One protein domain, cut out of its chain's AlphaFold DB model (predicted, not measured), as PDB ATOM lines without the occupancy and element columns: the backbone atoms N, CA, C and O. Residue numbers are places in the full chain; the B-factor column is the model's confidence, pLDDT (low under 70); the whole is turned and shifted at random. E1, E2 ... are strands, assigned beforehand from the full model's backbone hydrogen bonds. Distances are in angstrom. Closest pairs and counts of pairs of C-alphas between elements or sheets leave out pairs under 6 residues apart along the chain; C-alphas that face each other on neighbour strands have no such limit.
ATOM      1  N   PRO A  23     -37.938 -39.463  11.760       74.81
ATOM      2  CA  PRO A  23     -36.499 -39.294  11.877       74.81
ATOM      3  C   PRO A  23     -36.162 -37.803  11.898       74.81
ATOM      4  O   PRO A  23     -36.710 -37.023  11.115       74.81
ATOM      5  N   ILE A  24     -35.272 -37.411  12.806       82.00
ATOM      6  CA  ILE A  24     -34.777 -36.039  12.881       82.00
ATOM      7  C   ILE A  24     -33.811 -35.842  11.716       82.00
ATOM      8  O   ILE A  24     -32.861 -36.608  11.547       82.00
ATOM      9  N   VAL A  25     -34.073 -34.818  10.910       85.75
ATOM     10  CA  VAL A  25     -33.264 -34.473   9.742       85.75
ATOM     11  C   VAL A  25     -32.625 -33.111   9.964       85.75
ATOM     12  O   VAL A  25     -33.310 -32.146  10.303       85.75
ATOM     13  N   VAL A  26     -31.313 -33.033   9.762       84.81
ATOM     14  CA  VAL A  26     -30.519 -31.813   9.915       84.81
ATOM     15  C   VAL A  26     -29.974 -31.403   8.556       84.81
ATOM     16  O   VAL A  26     -29.493 -32.237   7.791       84.81
ATOM     17  N   ARG A  27     -30.042 -30.104   8.261       87.81
ATOM     18  CA  ARG A  27     -29.496 -29.515   7.039       87.81
ATOM     19  C   ARG A  27     -28.253 -28.701   7.375       87.81
ATOM     20  O   ARG A  27     -28.347 -27.734   8.128       87.81
ATOM     21  N   VAL A  28     -27.116 -29.058   6.788       86.00
ATOM     22  CA  VAL A  28     -25.824 -28.394   7.004       86.00
ATOM     23  C   VAL A  28     -25.423 -27.654   5.735       86.00
ATOM     24  O   VAL A  28     -25.390 -28.236   4.654       86.00
ATOM     25  N   LYS A  29     -25.130 -26.359   5.859       88.62
ATOM     26  CA  LYS A  29     -24.640 -25.524   4.756       88.62
ATOM     27  C   LYS A  29     -23.125 -25.701   4.615       88.62
ATOM     28  O   LYS A  29     -22.412 -25.521   5.599       88.62
ATOM     29  N   ARG A  30     -22.631 -25.986   3.407       85.38
ATOM     30  CA  ARG A  30     -21.192 -26.036   3.090       85.38
ATOM     31  C   ARG A  30     -20.864 -25.413   1.736       85.38
ATOM     32  O   ARG A  30     -21.741 -25.212   0.895       85.38
ATOM     33  N   LYS A  31     -19.573 -25.168   1.503       81.94
ATOM     34  CA  LYS A  31     -19.034 -24.902   0.161       81.94
ATOM     35  C   LYS A  31     -18.782 -26.234  -0.577       81.94
ATOM     36  O   LYS A  31     -18.410 -27.210   0.079       81.94
ATOM     37  N   PRO A  32     -18.933 -26.311  -1.914       76.81
ATOM     38  CA  PRO A  32     -18.701 -27.549  -2.670       76.81
ATOM     39  C   PRO A  32     -17.281 -28.105  -2.522       76.81
ATOM     40  O   PRO A  32     -17.092 -29.317  -2.529       76.81
ATOM     41  N   SER A  33     -16.295 -27.214  -2.365       74.25
ATOM     42  CA  SER A  33     -14.876 -27.543  -2.190       74.25
ATOM     43  C   SER A  33     -14.537 -28.119  -0.811       74.25
ATOM     44  O   SER A  33     -13.456 -28.678  -0.633       74.25
ATOM     45  N   GLN A  34     -15.436 -27.990   0.168       81.88
ATOM     46  CA  GLN A  34     -15.241 -28.513   1.512       81.88
ATOM     47  C   GLN A  34     -15.595 -30.003   1.564       81.88
ATOM     48  O   GLN A  34     -16.666 -30.416   1.110       81.88
ATOM     49  N   THR A  35     -14.709 -30.805   2.156       79.00
ATOM     50  CA  THR A  35     -14.929 -32.244   2.337       79.00
ATOM     51  C   THR A  35     -16.121 -32.491   3.251       79.00
ATOM     52  O   THR A  35     -16.174 -31.987   4.374       79.00
ATOM     53  N   ARG A  36     -17.068 -33.297   2.771       83.50
ATOM     54  CA  ARG A  36     -18.242 -33.704   3.535       83.50
ATOM     55  C   ARG A  36     -17.930 -34.928   4.411       83.50
ATOM     56  O   ARG A  36     -17.390 -35.900   3.883       83.50
ATOM     57  N   PRO A  37     -18.299 -34.934   5.703       81.75
ATOM     58  CA  PRO A  37     -18.284 -36.147   6.516       81.75
ATOM     59  C   PRO A  37     -19.467 -37.066   6.163       81.75
ATOM     60  O   PRO A  37     -20.609 -36.621   6.124       81.75
ATOM     61  N   ASP A  38     -19.224 -38.359   5.943       85.00
ATOM     62  CA  ASP A  38     -20.302 -39.319   5.638       85.00
ATOM     63  C   ASP A  38     -21.109 -39.730   6.883       85.00
ATOM     64  O   ASP A  38     -22.304 -40.015   6.801       85.00
ATOM     65  N   ALA A  39     -20.474 -39.730   8.055       86.94
ATOM     66  CA  ALA A  39     -21.148 -39.807   9.345       86.94
ATOM     67  C   ALA A  39     -20.239 -39.270  10.456       86.94
ATOM     68  O   ALA A  39     -19.013 -39.266  10.315       86.94
ATOM     69  N   PHE A  40     -20.832 -38.823  11.560       86.56
ATOM     70  CA  PHE A  40     -20.110 -38.373  12.746       86.56
ATOM     71  C   PHE A  40     -20.922 -38.595  14.025       86.56
ATOM     72  O   PHE A  40     -22.153 -38.659  14.005       86.56
ATOM     73  N   TRP A  41     -20.217 -38.706  15.148       84.56
ATOM     74  CA  TRP A  41     -20.812 -38.779  16.479       84.56
ATOM     75  C   TRP A  41     -20.960 -37.379  17.057       84.56
ATOM     76  O   TRP A  41     -19.966 -36.670  17.187       84.56
ATOM     77  N   LEU A  42     -22.177 -36.994  17.425       85.75
ATOM     78  CA  LEU A  42     -22.450 -35.763  18.152       85.75
ATOM     79  C   LEU A  42     -22.649 -36.094  19.632       85.75
ATOM     80  O   LEU A  42     -23.574 -36.813  20.001       85.75
ATOM     81  N   GLU A  43     -21.748 -35.592  20.462       84.81
ATOM     82  CA  GLU A  43     -21.778 -35.750  21.908       84.81
ATOM     83  C   GLU A  43     -22.278 -34.455  22.547       84.81
ATOM     84  O   GLU A  43     -21.636 -33.410  22.428       84.81
ATOM     85  N   ILE A  44     -23.428 -34.540  23.211       81.75
ATOM     86  CA  ILE A  44     -24.044 -33.436  23.941       81.75
ATOM     87  C   ILE A  44     -23.875 -33.729  25.427       81.75
ATOM     88  O   ILE A  44     -24.452 -34.684  25.957       81.75
ATOM     89  N   ASN A  45     -23.079 -32.902  26.095       74.75
ATOM     90  CA  ASN A  45     -22.950 -32.934  27.542       74.75
ATOM     91  C   ASN A  45     -24.176 -32.231  28.140       74.75
ATOM     92  O   ASN A  45     -24.313 -31.017  28.014       74.75
ATOM     93  N   GLU A  46     -25.101 -32.970  28.766       65.00
ATOM     94  CA  GLU A  46     -26.202 -32.322  29.483       65.00
ATOM     95  C   GLU A  46     -25.673 -31.676  30.767       65.00
ATOM     96  O   GLU A  46     -25.007 -32.329  31.578       65.00
ATOM     97  N   ARG A  79     -24.928 -36.751  32.251       62.50
ATOM     98  CA  ARG A  79     -25.574 -37.641  31.287       62.50
ATOM     99  C   ARG A  79     -25.159 -37.156  29.907       62.50
ATOM    100  O   ARG A  79     -25.600 -36.112  29.439       62.50
ATOM    101  N   VAL A  80     -24.245 -37.889  29.293       66.38
ATOM    102  CA  VAL A  80     -23.768 -37.592  27.951       66.38
ATOM    103  C   VAL A  80     -24.722 -38.245  26.963       66.38
ATOM    104  O   VAL A  80     -24.821 -39.471  26.918       66.38
ATOM    105  N   LYS A  81     -25.403 -37.444  26.142       77.56
ATOM    106  CA  LYS A  81     -26.203 -37.960  25.028       77.56
ATOM    107  C   LYS A  81     -25.337 -38.072  23.785       77.56
ATOM    108  O   LYS A  81     -24.713 -37.096  23.366       77.56
ATOM    109  N   LYS A  82     -25.296 -39.263  23.186       79.88
ATOM    110  CA  LYS A  82     -24.563 -39.532  21.942       79.88
ATOM    111  C   LYS A  82     -25.548 -39.751  20.804       79.88
ATOM    112  O   LYS A  82     -26.396 -40.640  20.852       79.88
ATOM    113  N   LEU A  83     -25.403 -38.952  19.757       85.25
ATOM    114  CA  LEU A  83     -26.222 -39.024  18.557       85.25
ATOM    115  C   LEU A  83     -25.342 -39.431  17.374       85.25
ATOM    116  O   LEU A  83     -24.291 -38.833  17.139       85.25
ATOM    117  N   LEU A  84     -25.771 -40.438  16.616       85.38
ATOM    118  CA  LEU A  84     -25.166 -40.768  15.332       85.38
ATOM    119  C   LEU A  84     -25.801 -39.894  14.256       85.38
ATOM    120  O   LEU A  84     -27.009 -39.966  14.019       85.38
ATOM    121  N   VAL A  85     -24.979 -39.091  13.592       87.31
ATOM    122  CA  VAL A  85     -25.399 -38.246  12.478       87.31
ATOM    123  C   VAL A  85     -24.875 -38.866  11.193       87.31
ATOM    124  O   VAL A  85     -23.666 -38.973  11.006       87.31
ATOM    125  N   GLN A  86     -25.777 -39.307  10.319       87.31
ATOM    126  CA  GLN A  86     -25.437 -39.995   9.074       87.31
ATOM    127  C   GLN A  86     -25.933 -39.205   7.872       87.31
ATOM    128  O   GLN A  86     -27.074 -38.750   7.846       87.31
ATOM    129  N   TYR A  87     -25.067 -39.048   6.882       88.44
ATOM    130  CA  TYR A  87     -25.387 -38.349   5.648       88.44
ATOM    131  C   TYR A  87     -26.431 -39.113   4.816       88.44
ATOM    132  O   TYR A  87     -26.392 -40.340   4.719       88.44
ATOM    133  N   ILE A  88     -27.334 -38.362   4.181       87.81
ATOM    134  CA  ILE A  88     -28.352 -38.857   3.250       87.81
ATOM    135  C   ILE A  88     -28.023 -38.395   1.834       87.81
ATOM    136  O   ILE A  88     -27.704 -39.198   0.959       87.81
ATOM    137  N   GLU A  89     -28.135 -37.089   1.602       87.25
ATOM    138  CA  GLU A  89     -28.039 -36.502   0.275       87.25
ATOM    139  C   GLU A  89     -27.526 -35.064   0.319       87.25
ATOM    140  O   GLU A  89     -27.585 -34.378   1.338       87.25
ATOM    141  N   THR A  90     -27.006 -34.628  -0.816       86.19
ATOM    142  CA  THR A  90     -26.444 -33.310  -1.038       86.19
ATOM    143  C   THR A  90     -27.395 -32.587  -1.975       86.19
ATOM    144  O   THR A  90     -27.562 -33.013  -3.116       86.19
ATOM    145  N   VAL A  91     -27.996 -31.492  -1.522       81.12
ATOM    146  CA  VAL A  91     -28.908 -30.682  -2.329       81.12
ATOM    147  C   VAL A  91     -28.192 -29.437  -2.827       81.12
ATOM    148  O   VAL A  91     -27.678 -28.629  -2.046       81.12
ATOM    149  N   HIS A  92     -28.204 -29.272  -4.146       75.88
ATOM    150  CA  HIS A  92     -27.698 -28.092  -4.829       75.88
ATOM    151  C   HIS A  92     -28.844 -27.104  -5.046       75.88
ATOM    152  O   HIS A  92     -29.881 -27.451  -5.607       75.88
ATOM    153  N   HIS A  93     -28.650 -25.849  -4.639       63.62
ATOM    154  CA  HIS A  93     -29.568 -24.757  -4.983       63.62
ATOM    155  C   HIS A  93     -29.741 -24.583  -6.516       63.62
ATOM    156  O   HIS A  93     -30.795 -24.130  -6.957       63.62
ATOM    157  N   SER A  94     -28.756 -25.016  -7.321       60.38
ATOM    158  CA  SER A  94     -28.706 -24.915  -8.787       60.38
ATOM    159  C   SER A  94     -29.225 -26.138  -9.552       60.38
ATOM    160  O   SER A  94     -29.134 -26.145 -10.771       60.38
ATOM    161  N   GLU A 238     -23.682 -22.708  -2.727       72.19
ATOM    162  CA  GLU A 238     -23.868 -23.191  -1.374       72.19
ATOM    163  C   GLU A 238     -24.677 -24.477  -1.420       72.19
ATOM    164  O   GLU A 238     -25.775 -24.554  -1.979       72.19
ATOM    165  N   VAL A 239     -24.061 -25.515  -0.873       82.88
ATOM    166  CA  VAL A 239     -24.579 -26.864  -0.913       82.88
ATOM    167  C   VAL A 239     -25.155 -27.188   0.449       82.88
ATOM    168  O   VAL A 239     -24.573 -26.849   1.484       82.88
ATOM    169  N   TYR A 240     -26.300 -27.852   0.444       85.81
ATOM    170  CA  TYR A 240     -26.956 -28.293   1.657       85.81
ATOM    171  C   TYR A 240     -26.835 -29.803   1.781       85.81
ATOM    172  O   TYR A 240     -27.490 -30.542   1.055       85.81
ATOM    173  N   ASP A 241     -26.019 -30.262   2.719       87.75
ATOM    174  CA  ASP A 241     -25.985 -31.673   3.073       87.75
ATOM    175  C   ASP A 241     -27.122 -31.980   4.045       87.75
ATOM    176  O   ASP A 241     -27.337 -31.270   5.034       87.75
ATOM    177  N   ILE A 242     -27.845 -33.052   3.764       88.00
ATOM    178  CA  ILE A 242     -28.941 -33.553   4.575       88.00
ATOM    179  C   ILE A 242     -28.431 -34.752   5.365       88.00
ATOM    180  O   ILE A 242     -27.900 -35.700   4.788       88.00
ATOM    181  N   TYR A 243     -28.623 -34.724   6.682       88.31
ATOM    182  CA  TYR A 243     -28.246 -35.798   7.594       88.31
ATOM    183  C   TYR A 243     -29.454 -36.304   8.379       88.31
ATOM    184  O   TYR A 243     -30.299 -35.515   8.795       88.31
ATOM    185  N   THR A 244     -29.507 -37.606   8.646       90.44
ATOM    186  CA  THR A 244     -30.372 -38.185   9.681       90.44
ATOM    187  C   THR A 244     -29.657 -38.224  11.020       90.44
ATOM    188  O   THR A 244     -28.465 -38.529  11.072       90.44
ATOM    189  N   VAL A 245     -30.405 -38.018  12.099       87.25
ATOM    190  CA  VAL A 245     -29.917 -38.152  13.473       87.25
ATOM    191  C   VAL A 245     -30.595 -39.346  14.138       87.25
ATOM    192  O   VAL A 245     -31.823 -39.452  14.130       87.25
ATOM    193  N   LYS A 246     -29.790 -40.240  14.715       83.81
ATOM    194  CA  LYS A 246     -30.246 -41.400  15.484       83.81
ATOM    195  C   LYS A 246     -29.643 -41.350  16.885       83.81
ATOM    196  O   LYS A 246     -28.423 -41.317  17.024       83.81
ATOM    197  N   GLU A 247     -30.488 -41.358  17.909       81.06
ATOM    198  CA  GLU A 247     -30.038 -41.518  19.294       81.06
ATOM    199  C   GLU A 247     -29.572 -42.963  19.513       81.06
ATOM    200  O   GLU A 247     -30.201 -43.913  19.035       81.06
ATOM    201  N   VAL A 248     -28.410 -43.122  20.145       70.25
ATOM    202  CA  VAL A 248     -27.809 -44.430  20.412       70.25
ATOM    203  C   VAL A 248     -27.569 -44.534  21.909       70.25
ATOM    204  O   VAL A 248     -26.721 -43.829  22.450       70.25
ATOM    205  N   ASP A 249     -28.311 -45.425  22.564       66.12
ATOM    206  CA  ASP A 249     -28.097 -45.753  23.972       66.12
ATOM    207  C   ASP A 249     -26.734 -46.434  24.169       66.12
ATOM    208  O   ASP A 249     -26.262 -47.170  23.295       66.12
ATOM    209  N   ASP A 250     -26.117 -46.253  25.342       59.59
ATOM    210  CA  ASP A 250     -24.777 -46.781  25.650       59.59
ATOM    211  C   ASP A 250     -24.659 -48.311  25.472       59.59
ATOM    212  O   ASP A 250     -23.566 -48.822  25.244       59.59
ATOM    213  N   THR A 251     -25.771 -49.054  25.512       57.44
ATOM    214  CA  THR A 251     -25.815 -50.515  25.305       57.44
ATOM    215  C   THR A 251     -25.705 -50.929  23.830       57.44
ATOM    216  O   THR A 251     -25.275 -52.036  23.534       57.44
ATOM    217  N   ASN A 252     -26.063 -50.046  22.894       51.56
ATOM    218  CA  ASN A 252     -25.988 -50.281  21.446       51.56
ATOM    219  C   ASN A 252     -24.655 -49.776  20.839       51.56
ATOM    220  O   ASN A 252     -24.413 -49.876  19.638       51.56
ATOM    221  N   MET A 253     -23.775 -49.212  21.673       48.81
ATOM    222  CA  MET A 253     -22.490 -48.632  21.267       48.81
ATOM    223  C   MET A 253     -21.430 -49.692  20.906       48.81
ATOM    224  O   MET A 253     -20.529 -49.402  20.118       48.81
ATOM    225  N   GLU A 254     -21.528 -50.911  21.448       52.09
ATOM    226  CA  GLU A 254     -20.571 -52.002  21.185       52.09
ATOM    227  C   GLU A 254     -20.774 -52.687  19.823       52.09
ATOM    228  O   GLU A 254     -19.807 -53.192  19.256       52.09
ATOM    229  N   ASP A 255     -21.985 -52.635  19.255       51.56
ATOM    230  CA  ASP A 255     -22.316 -53.296  17.980       51.56
ATOM    231  C   ASP A 255     -22.033 -52.425  16.741       51.56
ATOM    232  O   ASP A 255     -21.846 -52.929  15.631       51.56
ATOM    233  N   MET A 256     -21.952 -51.103  16.909       54.84
ATOM    234  CA  MET A 256     -21.635 -50.157  15.837       54.84
ATOM    235  C   MET A 256     -20.256 -49.543  16.061       54.84
ATOM    236  O   MET A 256     -20.153 -48.405  16.504       54.84
ATOM    237  N   SER A 257     -19.203 -50.307  15.745       54.47
ATOM    238  CA  SER A 257     -17.800 -49.887  15.563       54.47
ATOM    239  C   SER A 257     -17.508 -48.420  15.923       54.47
ATOM    240  O   SER A 257     -17.312 -47.569  15.049       54.47
ATOM    241  N   ALA A 258     -17.425 -48.134  17.227       51.94
ATOM    242  CA  ALA A 258     -17.201 -46.803  17.799       51.94
ATOM    243  C   ALA A 258     -15.869 -46.139  17.372       51.94
ATOM    244  O   ALA A 258     -15.593 -45.001  17.741       51.94
ATOM    245  N   ALA A 259     -15.041 -46.836  16.587       54.28
ATOM    246  CA  ALA A 259     -13.729 -46.397  16.122       54.28
ATOM    247  C   ALA A 259     -13.710 -45.776  14.709       54.28
ATOM    248  O   ALA A 259     -12.656 -45.304  14.293       54.28
ATOM    249  N   SER A 260     -14.815 -45.785  13.948       67.38
ATOM    250  CA  SER A 260     -14.747 -45.453  12.510       67.38
ATOM    251  C   SER A 260     -15.155 -44.025  12.127       67.38
ATOM    252  O   SER A 260     -14.879 -43.625  10.996       67.38
ATOM    253  N   TYR A 261     -15.802 -43.257  13.012       77.62
ATOM    254  CA  TYR A 261     -16.363 -41.943  12.665       77.62
ATOM    255  C   TYR A 261     -15.808 -40.809  13.534       77.62
ATOM    256  O   TYR A 261     -15.592 -41.008  14.733       77.62
ATOM    257  N   PRO A 262     -15.598 -39.607  12.961       82.81
ATOM    258  CA  PRO A 262     -15.190 -38.431  13.722       82.81
ATOM    259  C   PRO A 262     -16.230 -38.075  14.795       82.81
ATOM    260  O   PRO A 262     -17.431 -38.253  14.595       82.81
ATOM    261  N   ARG A 263     -15.762 -37.571  15.942       80.50
ATOM    262  CA  ARG A 263     -16.590 -37.210  17.103       80.50
ATOM    263  C   ARG A 263     -16.535 -35.704  17.335       80.50
ATOM    264  O   ARG A 263     -15.448 -35.147  17.463       80.50
ATOM    265  N   LEU A 264     -17.701 -35.071  17.396       79.31
ATOM    266  CA  LEU A 264     -17.897 -33.655  17.683       79.31
ATOM    267  C   LEU A 264     -18.504 -33.510  19.078       79.31
ATOM    268  O   LEU A 264     -19.534 -34.117  19.370       79.31
ATOM    269  N   ARG A 265     -17.853 -32.715  19.928       78.38
ATOM    270  CA  ARG A 265     -18.334 -32.362  21.267       78.38
ATOM    271  C   ARG A 265     -18.900 -30.957  21.243       78.38
ATOM    272  O   ARG A 265     -18.278 -30.069  20.664       78.38
ATOM    273  N   VAL A 266     -20.064 -30.785  21.851       73.56
ATOM    274  CA  VAL A 266     -20.644 -29.468  22.111       73.56
ATOM    275  C   VAL A 266     -20.518 -29.223  23.608       73.56
ATOM    276  O   VAL A 266     -21.230 -29.848  24.395       73.56
ATOM    277  N   ASP A 267     -19.575 -28.358  23.978       68.38
ATOM    278  CA  ASP A 267     -19.406 -27.863  25.342       68.38
ATOM    279  C   ASP A 267     -20.212 -26.558  25.486       68.38
ATOM    280  O   ASP A 267     -20.154 -25.684  24.622       68.38
ATOM    281  N   ASP A 268     -21.027 -26.462  26.537       59.16
ATOM    282  CA  ASP A 268     -21.944 -25.345  26.807       59.16
ATOM    283  C   ASP A 268     -21.324 -24.379  27.832       59.16
ATOM    284  O   ASP A 268     -21.843 -24.199  28.940       59.16
ATOM    285  N   ASP A 269     -20.168 -23.809  27.479       54.44
ATOM    286  CA  ASP A 269     -19.400 -22.874  28.312       54.44
ATOM    287  C   ASP A 269     -19.930 -21.428  28.176       54.44
ATOM    288  O   ASP A 269     -19.210 -20.509  27.795       54.44
TER     289      ASP A 269
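What this domain is: This is residues 23 to 46, 79 to 94 and 238 to 269 of the 279 residues of an uncharacterized protein of Panicum hallii var. hallii (UniProt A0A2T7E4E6). Look for one open sheet of five strands, strongly twisted and curled like part of a barrel, with the long, bent strand E3 in its middle. No named helix covers it; a long loop, residues 248 to 262, swings out from the end of the inner strand E4 and returns to E5, an edge strand of the sheet. The printed part has 72 residues with five named strands, E1 to E5 along the chain, and its class is all strand. The sheet's order is E1, E4, E3, E2, E5, mixed, with E2 and E5 its one parallel pair. The whole is only just loose, close to compact, with a radius of gyration of the C-alphas of 13.5 A and spans of 42 by 32 by 23 A.

Where its parts are: Find C-alpha 24 at (-34.777, -36.039, 12.881); from there E1, residues 24 to 30, runs 19.5 A. E2, residues 39 to 45, is also 19.5 A long. After the first cut, start at C-alpha 80, at (-23.768, -37.592, 27.951), and read E3, residues 80 to 92, over 34.4 A; it bends by 58 degrees at residue 89. E4, residues 239 to 247, covers 25.6 A. E5, residues 263 to 266, covers 10.1 A and ends at C-alpha 266, at (-20.644, -29.468, 22.111).

How they stand to each other: Begin at edge strand E1, antiparallel to E4 at 147 degrees: N 28 and O 241 are 2.8 A apart, within hydrogen-bond range. Next, E4 is antiparallel to E3 at 150 degrees, where C-alphas 243 and 87 face each other at 4.3 A and N 84 and O 246 are within hydrogen-bond range at 2.8 A. On the other side of E3 is E2, antiparallel at 141 degrees; look at N 42 and O 83, within hydrogen-bond range at 2.8 A. The other edge strand, E5, is parallel to E2 at 33 degrees, with N 264 and O 41 within hydrogen-bond range at 2.8 A. E1 and E5 are apart, and so are E1 and E2.

The domain as a whole: The two C-alphas farthest apart are those of Ser 94 and Thr 251, 42.7 A. Residues 47 to 78 are cut out, with 5.7 A from C-alpha 46 to C-alpha 79; residues 95 to 237 are also cut out, with 9.0 A from C-alpha 94 to C-alpha 238. Of the links that are printed whole, E1 to E2 is short and E4 to E5 is long. The mean pLDDT of the printed part is 76.0; look for values under 70 at residues 46, 79 to 80, 93 to 94, 249 to 260 and 267 to 269 of this model.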